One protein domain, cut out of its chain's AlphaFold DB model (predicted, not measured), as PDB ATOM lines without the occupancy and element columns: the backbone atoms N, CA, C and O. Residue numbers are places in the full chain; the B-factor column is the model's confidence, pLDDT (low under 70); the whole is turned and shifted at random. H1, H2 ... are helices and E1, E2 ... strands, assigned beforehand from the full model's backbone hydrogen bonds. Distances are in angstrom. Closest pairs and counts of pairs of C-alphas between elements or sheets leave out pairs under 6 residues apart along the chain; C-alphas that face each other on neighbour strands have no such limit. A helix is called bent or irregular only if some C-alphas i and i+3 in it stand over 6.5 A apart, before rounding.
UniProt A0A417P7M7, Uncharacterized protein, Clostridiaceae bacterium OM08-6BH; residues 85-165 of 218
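AT A GLANCE: This is residues 85 to 165 of the 218 residues of an uncharacterized protein of Clostridiaceae bacterium OM08-6BH (UniProt A0A417P7M7). Three helices, H1, H2 and H3, run roughly side by side with their centres in a triangle; little H4 packs on H2 and H3, and the hairpin E1-E2 is set off from the helices, its tip, residues 153 to 158, sticking out. The 81 printed residues, mostly helix by class, hold H1 H2 H3 H4 E1 E2 in that order, with an antiparallel sheet E1 - E2. The whole is compact, radius of gyration 13.1 A, spanning 35 by 28 by 20 A.

HOW THE PARTS SIT: Start at H1, residues 85 to 102; its residues 93 to 97 alone only just touch H2, residues 108 to 117, with 3 pairs of C-alphas within 8 A, the closest Ile 97 and Ile 111, 7.3 A. This helical hairpin has a shallow tilt of 7 degrees, opposite ways. H3, residues 122 to 134, touches H1 with residues 128 to 132 alone, C-alphas of Leu 132 and Val 94 closest at 6.4 A. H4, residues 139 to 142, touches H3, closest C-alphas Gly 139 and Val 133, 5.9 A, and H2, Tyr 141 and Ile 112, 7.5 A. In the hairpin of E1, residues 149 to 152, and E2, residues 159 to 162, N 160 and O 151 are 2.8 A apart, within hydrogen-bond range. Every O i to N i+4 pair is within range in H3, 13 of 14 in H1 and 5 of 6 in H2; H4 is too short for one.

IN THESE COORDINATES: Find C-alpha 85 at (158.403, 168.314, 272.620); from there H1 runs 27.4 A, irregular, with C-alphas 85 and 88 7.2 A apart. H2 runs 14.8 A, H3 18.1 A, H4 6.0 A, E1 9.9 A and E2 10.0 A, ending at C-alpha 162, (155.599, 157.528, 248.609).

THE WHOLE: The C-alphas of Glu 85 and Ile 155, the two farthest apart, are 40.5 A apart. The printed part has no cut and no long link, and no printed residue is under 70 in pLDDT.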
ATOM      1  N   GLU A  85     158.477 167.148 271.735       93.38
ATOM      2  CA  GLU A  85     158.403 168.314 272.620       93.38
ATOM      3  C   GLU A  85     157.609 169.458 271.980       93.38
ATOM      4  O   GLU A  85     156.923 170.205 272.676       93.38
ATOM      5  N   LYS A  86     157.616 169.546 270.643       90.62
ATOM      6  CA  LYS A  86     156.838 170.531 269.876       90.62
ATOM      7  C   LYS A  86     155.388 170.129 269.647       90.62
ATOM      8  O   LYS A  86     154.595 170.945 269.180       90.62
ATOM      9  N   LYS A  87     155.011 168.891 269.980       93.75
ATOM     10  CA  LYS A  87     153.653 168.387 269.746       93.75
ATOM     11  C   LYS A  87     152.558 169.302 270.324       93.75
ATOM     12  O   LYS A  87     151.625 169.585 269.579       93.75
ATOM     13  N   PRO A  88     152.646 169.809 271.570       95.56
ATOM     14  CA  PRO A  88     151.597 170.668 272.123       95.56
ATOM     15  C   PRO A  88     151.406 171.973 271.338       95.56
ATOM     16  O   PRO A  88     150.282 172.435 271.170       95.56
ATOM     17  N   GLU A  89     152.495 172.556 270.833       94.94
ATOM     18  CA  GLU A  89     152.444 173.758 269.995       94.94
ATOM     19  C   GLU A  89     151.781 173.460 268.643       94.94
ATOM     20  O   GLU A  89     150.922 174.211 268.181       94.94
ATOM     21  N   LEU A  90     152.148 172.334 268.024       95.25
ATOM     22  CA  LEU A  90     151.577 171.887 266.755       95.25
ATOM     23  C   LEU A  90     150.087 171.547 266.888       95.25
ATOM     24  O   LEU A  90     149.305 171.936 266.024       95.25
ATOM     25  N   ASP A  91     149.684 170.882 267.973       96.00
ATOM     26  CA  ASP A  91     148.276 170.618 268.295       96.00
ATOM     27  C   ASP A  91     147.484 171.927 268.398       96.00
ATOM     28  O   ASP A  91     146.422 172.053 267.798       96.00
ATOM     29  N   ALA A  92     148.026 172.939 269.085       96.19
ATOM     30  CA  ALA A  92     147.368 174.239 269.203       96.19
ATOM     31  C   ALA A  92     147.195 174.934 267.838       96.19
ATOM     32  O   ALA A  92     146.158 175.551 267.580       96.19
ATOM     33  N   LYS A  93     148.178 174.810 266.933       95.69
ATOM     34  CA  LYS A  93     148.063 175.303 265.547       95.69
ATOM     35  C   LYS A  93     146.997 174.533 264.761       95.69
ATOM     36  O   LYS A  93     146.231 175.149 264.022       95.69
ATOM     37  N   VAL A  94     146.907 173.213 264.943       96.12
ATOM     38  CA  VAL A  94     145.850 172.378 264.347       96.12
ATOM     39  C   VAL A  94     144.472 172.810 264.842       96.12
ATOM     40  O   VAL A  94     143.584 173.049 264.023       96.12
ATOM     41  N   ASP A  95     144.303 172.976 266.153       96.50
ATOM     42  CA  ASP A  95     143.041 173.395 266.769       96.50
ATOM     43  C   ASP A  95     142.609 174.786 266.299       96.50
ATOM     44  O   ASP A  95     141.428 175.015 266.020       96.50
ATOM     45  N   TYR A  96     143.562 175.708 266.142       95.00
ATOM     46  CA  TYR A  96     143.306 177.022 265.562       95.00
ATOM     47  C   TYR A  96     142.749 176.911 264.137       95.00
ATOM     48  O   TYR A  96     141.684 177.459 263.851       95.00
ATOM     49  N   ILE A  97     143.421 176.170 263.247       95.69
ATOM     50  CA  ILE A  97     142.970 176.011 261.855       95.69
ATOM     51  C   ILE A  97     141.615 175.310 261.792       95.69
ATOM     52  O   ILE A  97     140.739 175.752 261.050       95.69
ATOM     53  N   LYS A  98     141.412 174.270 262.603       95.56
ATOM     54  CA  LYS A  98     140.126 173.584 262.723       95.56
ATOM     55  C   LYS A  98     139.013 174.546 263.138       95.56
ATOM     56  O   LYS A  98     137.980 174.593 262.486       95.56
ATOM     57  N   THR A  99     139.247 175.370 264.158       95.88
ATOM     58  CA  THR A  99     138.270 176.371 264.618       95.88
ATOM     59  C   THR A  99     137.911 177.358 263.503       95.88
ATOM     60  O   THR A  99     136.744 177.702 263.333       95.88
ATOM     61  N   MET A 100     138.897 177.794 262.712       95.62
ATOM     62  CA  MET A 100     138.667 178.692 261.573       95.62
ATOM     63  C   MET A 100     137.895 178.010 260.433       95.62
ATOM     64  O   MET A 100     137.071 178.655 259.780       95.62
ATOM     65  N   LEU A 101     138.141 176.718 260.191       94.25
ATOM     66  CA  LEU A 101     137.384 175.911 259.228       94.25
ATOM     67  C   LEU A 101     135.927 175.757 259.671       94.25
ATOM     68  O   LEU A 101     135.026 176.074 258.896       94.25
ATOM     69  N   ASP A 102     135.702 175.357 260.924       94.75
ATOM     70  CA  ASP A 102     134.368 175.155 261.501       94.75
ATOM     71  C   ASP A 102     133.546 176.457 261.509       94.75
ATOM     72  O   ASP A 102     132.336 176.444 261.281       94.75
ATOM     73  N   ALA A 103     134.204 177.602 261.717       95.31
ATOM     74  CA  ALA A 103     133.581 178.924 261.665       95.31
ATOM     75  C   ALA A 103     133.396 179.482 260.236       95.31
ATOM     76  O   ALA A 103     132.814 180.555 260.071       95.31
ATOM     77  N   GLY A 104     133.896 178.797 259.200       93.06
ATOM     78  CA  GLY A 104     133.816 179.244 257.806       93.06
ATOM     79  C   GLY A 104     134.662 180.482 257.478       93.06
ATOM     80  O   GLY A 104     134.421 181.137 256.466       93.06
ATOM     81  N   CYS A 105     135.643 180.824 258.320       94.00
ATOM     82  CA  CYS A 105     136.518 181.993 258.164       94.00
ATOM     83  C   CYS A 105     137.979 181.626 257.847       94.00
ATOM     84  O   CYS A 105     138.863 182.486 257.868       94.00
ATOM     85  N   PHE A 106     138.237 180.357 257.528       93.19
ATOM     86  CA  PHE A 106     139.541 179.888 257.082       93.19
ATOM     87  C   PHE A 106     140.017 180.626 255.821       93.19
ATOM     88  O   PHE A 106     139.270 180.821 254.862       93.19
ATOM     89  N   SER A 107     141.304 180.972 255.798       90.62
ATOM     90  CA  SER A 107     141.980 181.487 254.608       90.62
ATOM     91  C   SER A 107     143.269 180.712 254.352       90.62
ATOM     92  O   SER A 107     143.980 180.351 255.290       90.62
ATOM     93  N   GLY A 108     143.613 180.506 253.078       89.44
ATOM     94  CA  GLY A 108     144.834 179.784 252.697       89.44
ATOM     95  C   GLY A 108     146.120 180.403 253.267       89.44
ATOM     96  O   GLY A 108     147.063 179.686 253.581       89.44
ATOM     97  N   GLY A 109     146.146 181.720 253.498       90.88
ATOM     98  CA  GLY A 109     147.291 182.389 254.127       90.88
ATOM     99  C   GLY A 109     147.561 181.934 255.567       90.88
ATOM    100  O   GLY A 109     148.713 181.902 255.988       90.88
ATOM    101  N   MET A 110     146.523 181.529 256.313       92.31
ATOM    102  CA  MET A 110     146.683 181.041 257.689       92.31
ATOM    103  C   MET A 110     147.491 179.745 257.736       92.31
ATOM    104  O   MET A 110     148.354 179.606 258.598       92.31
ATOM    105  N   ILE A 111     147.232 178.816 256.809       92.62
ATOM    106  CA  ILE A 111     147.989 177.566 256.750       92.62
ATOM    107  C   ILE A 111     149.385 177.792 256.172       92.62
ATOM    108  O   ILE A 111     150.344 177.290 256.740       92.62
ATOM    109  N   ILE A 112     149.526 178.611 255.123       92.75
ATOM    110  CA  ILE A 112     150.828 178.895 254.495       92.75
ATOM    111  C   ILE A 112     151.840 179.408 255.524       92.75
ATOM    112  O   ILE A 112     152.945 178.882 255.591       92.75
ATOM    113  N   ASN A 113     151.453 180.350 256.389       91.00
ATOM    114  CA  ASN A 113     152.351 180.865 257.429       91.00
ATOM    115  C   ASN A 113     152.842 179.772 258.395       91.00
ATOM    116  O   ASN A 113     153.990 179.812 258.826       91.00
ATOM    117  N   ILE A 114     151.986 178.798 258.723       93.19
ATOM    118  CA  ILE A 114     152.359 177.658 259.570       93.19
ATOM    119  C   ILE A 114     153.304 176.719 258.810       93.19
ATOM    120  O   ILE A 114     154.277 176.242 259.382       93.19
ATOM    121  N   LEU A 115     153.042 176.446 257.529       93.94
ATOM    122  CA  LEU A 115     153.881 175.544 256.730       93.94
ATOM    123  C   LEU A 115     155.277 176.122 256.479       93.94
ATOM    124  O   LEU A 115     156.262 175.392 256.573       93.94
ATOM    125  N   GLU A 116     155.372 177.428 256.229       92.06
ATOM    126  CA  GLU A 116     156.644 178.139 256.061       92.06
ATOM    127  C   GLU A 116     157.536 178.051 257.312       92.06
ATOM    128  O   GLU A 116     158.752 177.910 257.200       92.06
ATOM    129  N   GLU A 117     156.949 178.050 258.513       91.50
ATOM    130  CA  GLU A 117     157.689 177.914 259.776       91.50
ATOM    131  C   GLU A 117     158.372 176.544 259.931       91.50
ATOM    132  O   GLU A 117     159.448 176.443 260.526       91.50
ATOM    133  N   TYR A 118     157.773 175.489 259.374       91.44
ATOM    134  CA  TYR A 118     158.274 174.110 259.463       91.44
ATOM    135  C   TYR A 118     158.852 173.591 258.149       91.44
ATOM    136  O   TYR A 118     158.993 172.383 257.951       91.44
ATOM    137  N   ARG A 119     159.206 174.499 257.245       90.75
ATOM    138  CA  ARG A 119     159.796 174.164 255.958       90.75
ATOM    139  C   ARG A 119     161.050 173.298 256.122       90.75
ATOM    140  O   ARG A 119     161.813 173.455 257.076       90.75
ATOM    141  N   ALA A 120     161.241 172.358 255.197       89.56
ATOM    142  CA  ALA A 120     162.297 171.343 255.249       89.56
ATOM    143  C   ALA A 120     162.248 170.397 256.476       89.56
ATOM    144  O   ALA A 120     163.210 169.671 256.709       89.56
ATOM    145  N   ASN A 121     161.153 170.361 257.249       91.75
ATOM    146  CA  ASN A 121     160.937 169.389 258.325       91.75
ATOM    147  C   ASN A 121     159.800 168.428 257.953       91.75
ATOM    148  O   ASN A 121     158.635 168.638 258.302       91.75
ATOM    149  N   GLU A 122     160.156 167.357 257.243       92.75
ATOM    150  CA  GLU A 122     159.202 166.411 256.659       92.75
ATOM    151  C   GLU A 122     158.282 165.791 257.713       92.75
ATOM    152  O   GLU A 122     157.065 165.786 257.553       92.75
ATOM    153  N   ALA A 123     158.846 165.305 258.821       93.12
ATOM    154  CA  ALA A 123     158.073 164.620 259.853       93.12
ATOM    155  C   ALA A 123     157.026 165.543 260.497       93.12
ATOM    156  O   ALA A 123     155.895 165.123 260.755       93.12
ATOM    157  N   THR A 124     157.380 166.810 260.727       94.75
ATOM    158  CA  THR A 124     156.459 167.807 261.291       94.75
ATOM    159  C   THR A 124     155.364 168.179 260.298       94.75
ATOM    160  O   THR A 124     154.188 168.228 260.659       94.75
ATOM    161  N   LEU A 125     155.725 168.387 259.032       94.94
ATOM    162  CA  LEU A 125     154.771 168.717 257.977       94.94
ATOM    163  C   LEU A 125     153.819 167.552 257.676       94.94
ATOM    164  O   LEU A 125     152.625 167.776 257.496       94.94
ATOM    165  N   LEU A 126     154.302 166.307 257.705       94.75
ATOM    166  CA  LEU A 126     153.475 165.102 257.587       94.75
ATOM    167  C   LEU A 126     152.473 164.981 258.735       94.75
ATOM    168  O   LEU A 126     151.306 164.654 258.508       94.75
ATOM    169  N   TYR A 127     152.911 165.278 259.960       94.94
ATOM    170  CA  TYR A 127     152.036 165.302 261.126       94.94
ATOM    171  C   TYR A 127     150.912 166.337 260.974       94.94
ATOM    172  O   TYR A 127     149.732 166.001 261.125       94.94
ATOM    173  N   LEU A 128     151.270 167.574 260.611       95.38
ATOM    174  CA  LEU A 128     150.313 168.651 260.348       95.38
ATOM    175  C   LEU A 128     149.349 168.275 259.218       95.38
ATOM    176  O   LEU A 128     148.140 168.441 259.373       95.38
ATOM    177  N   ARG A 129     149.861 167.708 258.119       94.69
ATOM    178  CA  ARG A 129     149.052 167.246 256.986       94.69
ATOM    179  C   ARG A 129     148.005 166.244 257.432       94.69
ATOM    180  O   ARG A 129     146.827 166.441 257.152       94.69
ATOM    181  N   GLN A 130     148.418 165.193 258.136       93.25
ATOM    182  CA  GLN A 130     147.503 164.146 258.584       93.25
ATOM    183  C   GLN A 130     146.377 164.730 259.443       93.25
ATOM    184  O   GLN A 130     145.203 164.476 259.184       93.25
ATOM    185  N   LYS A 131     146.725 165.555 260.436       95.12
ATOM    186  CA  LYS A 131     145.750 166.123 261.375       95.12
ATOM    187  C   LYS A 131     144.805 167.126 260.723       95.12
ATOM    188  O   LYS A 131     143.618 167.139 261.036       95.12
ATOM    189  N   LEU A 132     145.303 167.948 259.806       94.31
ATOM    190  CA  LEU A 132     144.491 168.970 259.149       94.31
ATOM    191  C   LEU A 132     143.599 168.390 258.050       94.31
ATOM    192  O   LEU A 132     142.455 168.822 257.922       94.31
ATOM    193  N   VAL A 133     144.065 167.375 257.318       92.94
ATOM    194  CA  VAL A 133     143.222 166.635 256.364       92.94
ATOM    195  C   VAL A 133     142.096 165.896 257.091       92.94
ATOM    196  O   VAL A 133     140.955 165.934 256.636       92.94
ATOM    197  N   GLU A 134     142.367 165.306 258.263       92.00
ATOM    198  CA  GLU A 134     141.327 164.739 259.144       92.00
ATOM    199  C   GLU A 134     140.274 165.781 259.565       92.00
ATOM    200  O   GLU A 134     139.110 165.438 259.762       92.00
ATOM    201  N   CYS A 135     140.659 167.057 259.665       90.00
ATOM    202  CA  CYS A 135     139.758 168.173 259.972       90.00
ATOM    203  C   CYS A 135     139.047 168.753 258.734       90.00
ATOM    204  O   CYS A 135     138.369 169.769 258.846       90.00
ATOM    205  N   GLY A 136     139.193 168.137 257.557       88.38
ATOM    206  CA  GLY A 136     138.538 168.576 256.321       88.38
ATOM    207  C   GLY A 136     139.334 169.588 255.493       88.38
ATOM    208  O   GLY A 136     138.803 170.116 254.515       88.38
ATOM    209  N   LEU A 137     140.600 169.859 255.833       91.88
ATOM    210  CA  LEU A 137     141.471 170.672 254.986       91.88
ATOM    211  C   LEU A 137     141.889 169.891 253.733       91.88
ATOM    212  O   LEU A 137     142.187 168.699 253.785       91.88
ATOM    213  N   ASN A 138     141.970 170.576 252.592       88.31
ATOM    214  CA  ASN A 138     142.491 169.973 251.372       88.31
ATOM    215  C   ASN A 138     143.999 169.669 251.507       88.31
ATOM    216  O   ASN A 138     144.782 170.543 251.876       88.31
ATOM    217  N   GLY A 139     144.417 168.446 251.169       86.25
ATOM    218  CA  GLY A 139     145.821 168.028 251.218       86.25
ATOM    219  C   GLY A 139     146.757 168.824 250.300       86.25
ATOM    220  O   GLY A 139     147.938 168.921 250.617       86.25
ATOM    221  N   HIS A 140     146.238 169.456 249.241       87.69
ATOM    222  CA  HIS A 140     147.043 170.192 248.255       87.69
ATOM    223  C   HIS A 140     147.838 171.374 248.820       87.69
ATOM    224  O   HIS A 140     148.807 171.813 248.207       87.69
ATOM    225  N   TYR A 141     147.480 171.892 250.002       90.06
ATOM    226  CA  TYR A 141     148.279 172.931 250.661       90.06
ATOM    227  C   TYR A 141     149.702 172.461 251.015       90.06
ATOM    228  O   TYR A 141     150.579 173.298 251.205       90.06
ATOM    229  N   PHE A 142     149.937 171.148 251.092       92.31
ATOM    230  CA  PHE A 142     151.211 170.557 251.504       92.31
ATOM    231  C   PHE A 142     152.103 170.124 250.335       92.31
ATOM    232  O   PHE A 142     153.279 169.848 250.567       92.31
ATOM    233  N   ASP A 143     151.580 170.083 249.106       88.12
ATOM    234  CA  ASP A 143     152.275 169.512 247.938       88.12
ATOM    235  C   ASP A 143     153.599 170.238 247.628       88.12
ATOM    236  O   ASP A 143     154.547 169.641 247.123       88.12
ATOM    237  N   ASP A 144     153.688 171.518 247.995       89.94
ATOM    238  CA  ASP A 144     154.875 172.359 247.803       89.94
ATOM    239  C   ASP A 144     155.862 172.340 248.984       89.94
ATOM    240  O   ASP A 144     156.923 172.962 248.906       89.94
ATOM    241  N   TYR A 145     155.530 171.635 250.068       92.50
ATOM    242  CA  TYR A 145     156.305 171.604 251.315       92.50
ATOM    243  C   TYR A 145     156.832 170.209 251.668       92.50
ATOM    244  O   TYR A 145     157.669 170.086 252.561       92.50
ATOM    245  N   LEU A 146     156.373 169.163 250.979       93.12
ATOM    246  CA  LEU A 146     156.773 167.778 251.219       93.12
ATOM    247  C   LEU A 146     157.591 167.219 250.054       93.12
ATOM    248  O   LEU A 146     157.335 167.521 248.886       93.12
ATOM    249  N   PHE A 147     158.567 166.368 250.372       93.19
ATOM    250  CA  PHE A 147     159.221 165.532 249.361       93.19
ATOM    251  C   PHE A 147     158.452 164.239 249.126       93.19
ATOM    252  O   PHE A 147     158.466 163.699 248.019       93.19
ATOM    253  N   SER A 148     157.790 163.745 250.168       91.50
ATOM    254  CA  SER A 148     156.827 162.660 250.087       91.50
ATOM    255  C   SER A 148     155.601 163.043 249.268       91.50
ATOM    256  O   SER A 148     155.214 164.208 249.175       91.50
ATOM    257  N   ASP A 149     154.981 162.026 248.680       88.56
ATOM    258  CA  ASP A 149     153.811 162.187 247.828       88.56
ATOM    259  C   ASP A 149     152.681 161.252 248.266       88.56
ATOM    260  O   ASP A 149     152.904 160.144 248.771       88.56
ATOM    261  N   PHE A 150     151.456 161.716 248.057       85.00
ATOM    262  CA  PHE A 150     150.226 160.998 248.333       85.00
ATOM    263  C   PHE A 150     149.420 160.931 247.046       85.00
ATOM    264  O   PHE A 150     148.660 161.844 246.729       85.00
ATOM    265  N   SER A 151     149.557 159.828 246.319       81.81
ATOM    266  CA  SER A 151     148.800 159.623 245.090       81.81
ATOM    267  C   SER A 151     147.577 158.759 245.356       81.81
ATOM    268  O   SER A 151     147.637 157.765 246.083       81.81
ATOM    269  N   GLN A 152     146.454 159.146 244.758       80.62
ATOM    270  CA  GLN A 152     145.249 158.336 244.754       80.62
ATOM    271  C   GLN A 152     145.189 157.533 243.459       80.62
ATOM    272  O   GLN A 152     145.248 158.092 242.363       80.62
ATOM    273  N   ASP A 153     145.038 156.220 243.582       78.00
ATOM    274  CA  ASP A 153     144.730 155.372 242.440       78.00
ATOM    275  C   ASP A 153     143.350 155.758 241.886       78.00
ATOM    276  O   ASP A 153     142.334 155.676 242.576       78.00
ATOM    277  N   THR A 154     143.319 156.187 240.627       75.94
ATOM    278  CA  THR A 154     142.101 156.652 239.945       75.94
ATOM    279  C   THR A 154     141.059 155.555 239.707       75.94
ATOM    280  O   THR A 154     139.889 155.869 239.493       75.94
ATOM    281  N   ILE A 155     141.457 154.282 239.749       79.62
ATOM    282  CA  ILE A 155     140.595 153.119 239.513       79.62
ATOM    283  C   ILE A 155     140.100 152.554 240.842       79.62
ATOM    284  O   ILE A 155     138.912 152.277 240.992       79.62
ATOM    285  N   THR A 156     141.003 152.366 241.806       81.94
ATOM    286  CA  THR A 156     140.655 151.732 243.090       81.94
ATOM    287  C   THR A 156     140.274 152.735 244.178       81.94
ATOM    288  O   THR A 156     139.707 152.346 245.196       81.94
ATOM    289  N   GLY A 157     140.581 154.022 243.989       76.19
ATOM    290  CA  GLY A 157     140.431 155.061 245.009       76.19
ATOM    291  C   GLY A 157     141.440 154.946 246.156       76.19
ATOM    292  O   GLY A 157     141.349 155.715 247.117       76.19
ATOM    293  N   THR A 158     142.384 154.001 246.079       81.00
ATOM    294  CA  THR A 158     143.328 153.695 247.158       81.00
ATOM    295  C   THR A 158     144.397 154.774 247.246       81.00
ATOM    296  O   THR A 158     145.048 155.094 246.253       81.00
ATOM    297  N   MET A 159     144.611 155.312 248.446       80.81
ATOM    298  CA  MET A 159     145.713 156.237 248.705       80.81
ATOM    299  C   MET A 159     147.016 155.461 248.863       80.81
ATOM    300  O   MET A 159     147.111 154.561 249.700       80.81
ATOM    301  N   SER A 160     148.028 155.832 248.087       85.81
ATOM    302  CA  SER A 160     149.384 155.316 248.213       85.81
ATOM    303  C   SER A 160     150.317 156.417 248.714       85.81
ATOM    304  O   SER A 160     150.235 157.569 248.286       85.81
ATOM    305  N   TYR A 161     151.180 156.056 249.660       89.06
ATOM    306  CA  TYR A 161     152.190 156.948 250.214       89.06
ATOM    307  C   TYR A 161     153.553 156.609 249.619       89.06
ATOM    308  O   TYR A 161     154.005 155.463 249.694       89.06
ATOM    309  N   THR A 162     154.215 157.619 249.062       90.62
ATOM    310  CA  THR A 162     155.599 157.528 248.609       90.62
ATOM    311  C   THR A 162     156.491 158.327 249.557       90.62
ATOM    312  O   THR A 162     156.284 159.531 249.696       90.62
ATOM    313  N   PRO A 163     157.475 157.693 250.221       90.50
ATOM    314  CA  PRO A 163     158.349 158.393 251.152       90.50
ATOM    315  C   PRO A 163     159.286 159.361 250.425       90.50
ATOM    316  O   PRO A 163     159.719 159.088 249.305       90.50
ATOM    317  N   GLY A 164     159.657 160.451 251.106       88.69
ATOM    318  CA  GLY A 164     160.552 161.479 250.565       88.69
ATOM    319  C   GLY A 164     161.929 160.955 250.147       88.69
ATOM    320  O   GLY A 164     162.520 161.495 249.220       88.69
ATOM    321  N   SER A 165     162.414 159.850 250.724       90.81
ATOM    322  CA  SER A 165     163.668 159.210 250.292       90.81
ATOM    323  C   SER A 165     163.654 158.820 248.809       90.81
ATOM    324  O   SER A 165     164.665 158.967 248.123       90.81
TER     325      SER A 165